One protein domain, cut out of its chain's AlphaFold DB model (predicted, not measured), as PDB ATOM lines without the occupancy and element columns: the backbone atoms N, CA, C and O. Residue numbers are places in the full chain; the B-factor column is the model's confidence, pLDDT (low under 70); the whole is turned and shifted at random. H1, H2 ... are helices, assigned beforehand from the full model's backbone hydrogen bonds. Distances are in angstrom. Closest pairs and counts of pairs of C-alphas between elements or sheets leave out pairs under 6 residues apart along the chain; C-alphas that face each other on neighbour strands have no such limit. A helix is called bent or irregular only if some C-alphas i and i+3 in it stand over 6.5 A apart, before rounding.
ATOM      1  N   TYR A   4     170.737 154.604 174.872       76.31
ATOM      2  CA  TYR A   4     171.639 155.031 173.807       76.31
ATOM      3  C   TYR A   4     172.103 153.853 172.934       76.31
ATOM      4  O   TYR A   4     172.051 153.935 171.707       76.31
ATOM      5  N   ASP A   5     172.438 152.721 173.559       73.31
ATOM      6  CA  ASP A   5     172.865 151.504 172.856       73.31
ATOM      7  C   ASP A   5     171.731 150.894 172.021       73.31
ATOM      8  O   ASP A   5     171.975 150.326 170.956       73.31
ATOM      9  N   VAL A   6     170.480 151.038 172.475       73.56
ATOM     10  CA  VAL A   6     169.294 150.593 171.722       73.56
ATOM     11  C   VAL A   6     169.110 151.423 170.455       73.56
ATOM     12  O   VAL A   6     168.840 150.877 169.389       73.56
ATOM     13  N   LYS A   7     169.282 152.745 170.565       74.94
ATOM     14  CA  LYS A   7     169.091 153.686 169.457       74.94
ATOM     15  C   LYS A   7     170.147 153.528 168.361       74.94
ATOM     16  O   LYS A   7     169.835 153.708 167.192       74.94
ATOM     17  N   ILE A   8     171.386 153.210 168.728       80.00
ATOM     18  CA  ILE A   8     172.470 153.009 167.756       80.00
ATOM     19  C   ILE A   8     172.305 151.681 167.013       80.00
ATOM     20  O   ILE A   8     172.529 151.617 165.807       80.00
ATOM     21  N   ASN A   9     171.879 150.630 167.714       77.62
ATOM     22  CA  ASN A   9     171.801 149.287 167.141       77.62
ATOM     23  C   ASN A   9     170.441 148.955 166.509       77.62
ATOM     24  O   ASN A   9     170.294 147.883 165.929       77.62
ATOM     25  N   SER A  10     169.455 149.860 166.547       72.25
ATOM     26  CA  SER A  10     168.112 149.625 165.989       72.25
ATOM     27  C   SER A  10     168.079 149.437 164.467       72.25
ATOM     28  O   SER A  10     167.065 148.998 163.940       72.25
ATOM     29  N   GLY A  11     169.157 149.780 163.754       78.44
ATOM     30  CA  GLY A  11     169.317 149.488 162.324       78.44
ATOM     31  C   GLY A  11     169.869 148.087 162.025       78.44
ATOM     32  O   GLY A  11     169.907 147.687 160.865       78.44
ATOM     33  N   ASN A  12     170.307 147.341 163.045       86.56
ATOM     34  CA  ASN A  12     170.868 146.003 162.892       86.56
ATOM     35  C   ASN A  12     169.774 144.938 163.100       86.56
ATOM     36  O   ASN A  12     169.198 144.816 164.181       86.56
ATOM     37  N   ILE A  13     169.509 144.145 162.057       86.00
ATOM     38  CA  ILE A  13     168.476 143.095 162.050       86.00
ATOM     39  C   ILE A  13     168.738 142.031 163.124       86.00
ATOM     40  O   ILE A  13     167.798 141.575 163.772       86.00
ATOM     41  N   GLU A  14     169.999 141.663 163.357       85.38
ATOM     42  CA  GLU A  14     170.372 140.675 164.374       85.38
ATOM     43  C   GLU A  14     170.055 141.187 165.785       85.38
ATOM     44  O   GLU A  14     169.473 140.473 166.604       85.38
ATOM     45  N   PHE A  15     170.359 142.460 166.048       87.50
ATOM     46  CA  PHE A  15     170.010 143.113 167.306       87.50
ATOM     47  C   PHE A  15     168.491 143.159 167.514       87.50
ATOM     48  O   PHE A  15     168.013 142.827 168.598       87.50
ATOM     49  N   LEU A  16     167.725 143.527 166.482       86.75
ATOM     50  CA  LEU A  16     166.261 143.562 166.550       86.75
ATOM     51  C   LEU A  16     165.665 142.178 166.834       86.75
ATOM     52  O   LEU A  16     164.747 142.070 167.648       86.75
ATOM     53  N   ALA A  17     166.199 141.124 166.211       89.06
ATOM     54  CA  ALA A  17     165.750 139.753 166.435       89.06
ATOM     55  C   ALA A  17     165.978 139.311 167.890       89.06
ATOM     56  O   ALA A  17     165.046 138.845 168.548       89.06
ATOM     57  N   TRP A  18     167.182 139.524 168.431       89.75
ATOM     58  CA  TRP A  18     167.483 139.201 169.830       89.75
ATOM     59  C   TRP A  18     166.679 140.041 170.816       89.75
ATOM     60  O   TRP A  18     166.158 139.511 171.800       89.75
ATOM     61  N   PHE A  19     166.536 141.337 170.542       89.44
ATOM     62  CA  PHE A  19     165.714 142.225 171.351       89.44
ATOM     63  C   PHE A  19     164.260 141.741 171.403       89.44
ATOM     64  O   PHE A  19     163.690 141.650 172.489       89.44
ATOM     65  N   ALA A  20     163.681 141.352 170.263       90.56
ATOM     66  CA  ALA A  20     162.330 140.808 170.206       90.56
ATOM     67  C   ALA A  20     162.205 139.516 171.031       90.56
ATOM     68  O   ALA A  20     161.328 139.426 171.893       90.56
ATOM     69  N   VAL A  21     163.119 138.557 170.844       94.62
ATOM     70  CA  VAL A  21     163.106 137.273 171.567       94.62
ATOM     71  C   VAL A  21     163.214 137.469 173.079       94.62
ATOM     72  O   VAL A  21     162.485 136.817 173.818       94.62
ATOM     73  N   ILE A  22     164.068 138.381 173.551       93.50
ATOM     74  CA  ILE A  22     164.252 138.658 174.986       93.50
ATOM     75  C   ILE A  22     163.095 139.493 175.555       93.50
ATOM     76  O   ILE A  22     162.721 139.326 176.718       93.50
ATOM     77  N   SER A  23     162.483 140.370 174.756       93.62
ATOM     78  CA  SER A  23     161.377 141.215 175.217       93.62
ATOM     79  C   SER A  23     160.145 140.409 175.642       93.62
ATOM     80  O   SER A  23     159.454 140.810 176.578       93.62
ATOM     81  N   ILE A  24     159.898 139.253 175.015       94.00
ATOM     82  CA  ILE A  24     158.762 138.373 175.314       94.00
ATOM     83  C   ILE A  24     158.827 137.822 176.751       94.00
ATOM     84  O   ILE A  24     157.906 138.111 177.521       94.00
ATOM     85  N   PRO A  25     159.872 137.077 177.172       96.25
ATOM     86  CA  PRO A  25     159.954 136.555 178.530       96.25
ATOM     87  C   PRO A  25     160.038 137.674 179.566       96.25
ATOM     88  O   PRO A  25     159.401 137.566 180.607       96.25
ATOM     89  N   VAL A  26     160.736 138.781 179.280       95.62
ATOM     90  CA  VAL A  26     160.802 139.925 180.207       95.62
ATOM     91  C   VAL A  26     159.415 140.532 180.425       95.62
ATOM     92  O   VAL A  26     159.003 140.724 181.569       95.62
ATOM     93  N   SER A  27     158.667 140.788 179.350       95.38
ATOM     94  CA  SER A  27     157.310 141.342 179.438       95.38
ATOM     95  C   SER A  27     156.360 140.379 180.146       95.38
ATOM     96  O   SER A  27     155.563 140.802 180.985       95.38
ATOM     97  N   PHE A  28     156.470 139.078 179.860       96.25
ATOM     98  CA  PHE A  28     155.698 138.041 180.536       96.25
ATOM     99  C   PHE A  28     155.999 137.996 182.036       96.25
ATOM    100  O   PHE A  28     155.072 138.043 182.844       96.25
ATOM    101  N   SER A  29     157.275 137.966 182.430       96.44
ATOM    102  CA  SER A  29     157.680 137.958 183.837       96.44
ATOM    103  C   SER A  29     157.203 139.212 184.561       96.44
ATOM    104  O   SER A  29     156.588 139.094 185.616       96.44
ATOM    105  N   LEU A  30     157.404 140.404 183.994       96.06
ATOM    106  CA  LEU A  30     156.914 141.649 184.590       96.06
ATOM    107  C   LEU A  30     155.393 141.632 184.774       96.06
ATOM    108  O   LEU A  30     154.900 141.984 185.846       96.06
ATOM    109  N   SER A  31     154.654 141.159 183.769       95.62
ATOM    110  CA  SER A  31     153.194 141.032 183.840       95.62
ATOM    111  C   SER A  31     152.765 140.030 184.914       95.62
ATOM    112  O   SER A  31     151.870 140.317 185.706       95.62
ATOM    113  N   TYR A  32     153.435 138.879 184.995       95.50
ATOM    114  CA  TYR A  32     153.166 137.849 185.999       95.50
ATOM    115  C   TYR A  32     153.370 138.375 187.424       95.50
ATOM    116  O   TYR A  32     152.494 138.232 188.279       95.50
ATOM    117  N   ILE A  33     154.502 139.040 187.666       96.19
ATOM    118  CA  ILE A  33     154.849 139.677 188.944       96.19
ATOM    119  C   ILE A  33     153.796 140.729 189.310       96.19
ATOM    120  O   ILE A  33     153.309 140.769 190.444       96.19
ATOM    121  N   TYR A  34     153.418 141.567 188.343       94.38
ATOM    122  CA  TYR A  34     152.444 142.627 188.553       94.38
ATOM    123  C   TYR A  34     151.071 142.072 188.949       94.38
ATOM    124  O   TYR A  34     150.527 142.462 189.982       94.38
ATOM    125  N   VAL A  35     150.535 141.129 188.168       91.06
ATOM    126  CA  VAL A  35     149.212 140.536 188.409       91.06
ATOM    127  C   VAL A  35     149.185 139.763 189.726       91.06
ATOM    128  O   VAL A  35     148.211 139.864 190.472       91.06
ATOM    129  N   ARG A  36     150.250 139.014 190.045       90.62
ATOM    130  CA  ARG A  36     150.280 138.154 191.234       90.62
ATOM    131  C   ARG A  36     150.490 138.921 192.539       90.62
ATOM    132  O   ARG A  36     149.935 138.513 193.558       90.62
ATOM    133  N   TRP A  37     151.272 140.004 192.536       93.19
ATOM    134  CA  TRP A  37     151.675 140.676 193.780       93.19
ATOM    135  C   TRP A  37     151.314 142.160 193.845       93.19
ATOM    136  O   TRP A  37     150.718 142.586 194.836       93.19
ATOM    137  N   LEU A  38     151.636 142.956 192.820       92.62
ATOM    138  CA  LEU A  38     151.437 144.411 192.882       92.62
ATOM    139  C   LEU A  38     149.954 144.789 192.795       92.62
ATOM    140  O   LEU A  38     149.477 145.595 193.593       92.62
ATOM    141  N   TYR A  39     149.214 144.183 191.867       90.69
ATOM    142  CA  TYR A  39     147.806 144.503 191.644       90.69
ATOM    143  C   TYR A  39     146.922 144.253 192.886       90.69
ATOM    144  O   TYR A  39     146.177 145.161 193.273       90.69
ATOM    145  N   PRO A  40     147.027 143.110 193.602       89.75
ATOM    146  CA  PRO A  40     146.291 142.905 194.850       89.75
ATOM    147  C   PRO A  40     146.619 143.934 195.940       89.75
ATOM    148  O   PRO A  40     145.722 144.359 196.670       89.75
ATOM    149  N   LEU A  41     147.885 144.352 196.061       91.31
ATOM    150  CA  LEU A  41     148.297 145.374 197.029       91.31
ATOM    151  C   LEU A  41     147.678 146.731 196.694       91.31
ATOM    152  O   LEU A  41     147.058 147.354 197.558       91.31
ATOM    153  N   GLN A  42     147.771 147.151 195.431       91.88
ATOM    154  CA  GLN A  42     147.150 148.384 194.954       91.88
ATOM    155  C   GLN A  42     145.637 148.378 195.214       91.88
ATOM    156  O   GLN A  42     145.099 149.339 195.768       91.88
ATOM    157  N   ARG A  43     144.950 147.270 194.901       90.94
ATOM    158  CA  ARG A  43     143.512 147.110 195.157       90.94
ATOM    159  C   ARG A  43     143.171 147.248 196.642       90.94
ATOM    160  O   ARG A  43     142.194 147.917 196.972       90.94
ATOM    161  N   LYS A  44     143.965 146.661 197.546       91.25
ATOM    162  CA  LYS A  44     143.757 146.774 199.003       91.25
ATOM    163  C   LYS A  44     143.842 148.219 199.487       91.25
ATOM    164  O   LYS A  44     142.972 148.646 200.242       91.25
ATOM    165  N   VAL A  45     144.845 148.969 199.031       92.50
ATOM    166  CA  VAL A  45     145.008 150.387 199.390       92.50
ATOM    167  C   VAL A  45     143.797 151.193 198.927       92.50
ATOM    168  O   VAL A  45     143.173 151.886 199.727       92.50
ATOM    169  N   VAL A  46     143.399 151.033 197.664       91.56
ATOM    170  CA  VAL A  46     142.248 151.748 197.100       91.56
ATOM    171  C   VAL A  46     140.948 151.386 197.823       91.56
ATOM    172  O   VAL A  46     140.169 152.272 198.166       91.56
ATOM    173  N   ASN A  47     140.718 150.103 198.108       92.06
ATOM    174  CA  ASN A  47     139.526 149.658 198.832       92.06
ATOM    175  C   ASN A  47     139.492 150.163 200.279       92.06
ATOM    176  O   ASN A  47     138.407 150.450 200.778       92.06
ATOM    177  N   SER A  48     140.647 150.318 200.933       91.69
ATOM    178  CA  SER A  48     140.733 150.954 202.253       91.69
ATOM    179  C   SER A  48     140.229 152.398 202.202       91.69
ATOM    180  O   SER A  48     139.327 152.767 202.954       91.69
ATOM    181  N   THR A  49     140.716 153.184 201.235       92.00
ATOM    182  CA  THR A  49     140.264 154.566 201.026       92.00
ATOM    183  C   THR A  49     138.785 154.639 200.656       92.00
ATOM    184  O   THR A  49     138.069 155.487 201.165       92.00
ATOM    185  N   ARG A  50     138.281 153.738 199.803       92.50
ATOM    186  CA  ARG A  50     136.852 153.706 199.437       92.50
ATOM    187  C   ARG A  50     135.963 153.433 200.647       92.50
ATOM    188  O   ARG A  50     134.954 154.110 200.817       92.50
ATOM    189  N   LYS A  51     136.364 152.496 201.511       91.50
ATOM    190  CA  LYS A  51     135.643 152.201 202.756       91.50
ATOM    191  C   LYS A  51     135.640 153.391 203.712       91.50
ATOM    192  O   LYS A  51     134.601 153.654 204.308       91.50
ATOM    193  N   SER A  52     136.750 154.125 203.833       90.56
ATOM    194  CA  SER A  52     136.805 155.294 204.721       90.56
ATOM    195  C   SER A  52     135.888 156.436 204.271       90.56
ATOM    196  O   SER A  52     135.411 157.189 205.112       90.56
ATOM    197  N   ILE A  53     135.583 156.522 202.972       92.69
ATOM    198  CA  ILE A  53     134.622 157.483 202.406       92.69
ATOM    199  C   ILE A  53     133.222 156.886 202.169       92.69
ATOM    200  O   ILE A  53     132.403 157.501 201.493       92.69
ATOM    201  N   GLY A  54     132.932 155.689 202.697       89.19
ATOM    202  CA  GLY A  54     131.607 155.057 202.617       89.19
ATOM    203  C   GLY A  54     131.213 154.520 201.235       89.19
ATOM    204  O   GLY A  54     130.040 154.254 200.988       89.19
TER     205      GLY A  54
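AT A GLANCE: This is residues 4 to 54 of the 162 residues of an uncharacterized protein of Paenibacillus larvae subsp. pulvifaciens (UniProt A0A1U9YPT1). One long bent helix, H2, makes nearly the whole length of this model, and a short helix, H1, folds back beside its beginning like a small hook. Most of H2 stands free: residues 20 to 54, of which 20 to 52 belong to H2, stick out as a long arm. The printed part has 51 residues with two named helices, H1 then H2, and no named strand; the class is all helix. It is extended, with a radius of gyration of the C-alphas of 18.9 A, and its C-alphas span 56 by 20 by 11 A, only just a rod.

HOW THE PARTS SIT: Start with H1, residues 4 to 9, and follow the tight link of 3 residues into H2, residues 13 to 52. By its hydrogen bonds H2 was assigned as one helix, but it is bent: C-alphas 36 and 39 are 6.8 A apart. Its arms are H2a, residues 13 to 36, and H2b, residues 39 to 52, and their lines stand at a steep tilt of 41 degrees. H2a also has a kink of 26 degrees near residue 22. H1 and H2a are close but not clearly touching; their closest C-alphas, those of Asn 9 and Phe 15, are 6.4 A apart. They run opposite ways at a steep tilt of 46 degrees. H1 and H2b are apart. In H1 and H2b every O i to N i+4 pair is within hydrogen-bond range; in H2a 19 of 20 are.

IN THESE COORDINATES: Find C-alpha 4 at (171.639, 155.031, 173.807), where H1 begins; it ends at residue 9. From C-alpha 13 at (168.476, 143.095, 162.050), H2a runs 34.7 A to C-alpha 36. H2b then runs 20.2 A from C-alpha 39 to C-alpha 52 at (136.805, 155.294, 204.721).

THE WHOLE: Look at Asn 12 and Gly 54 for the two C-alphas farthest apart, 56.6 A. The printed part has no cut, and no link is long. Mean pLDDT of the printed part is 89.4, and no printed residue is under 70; H1 has a mean of 76.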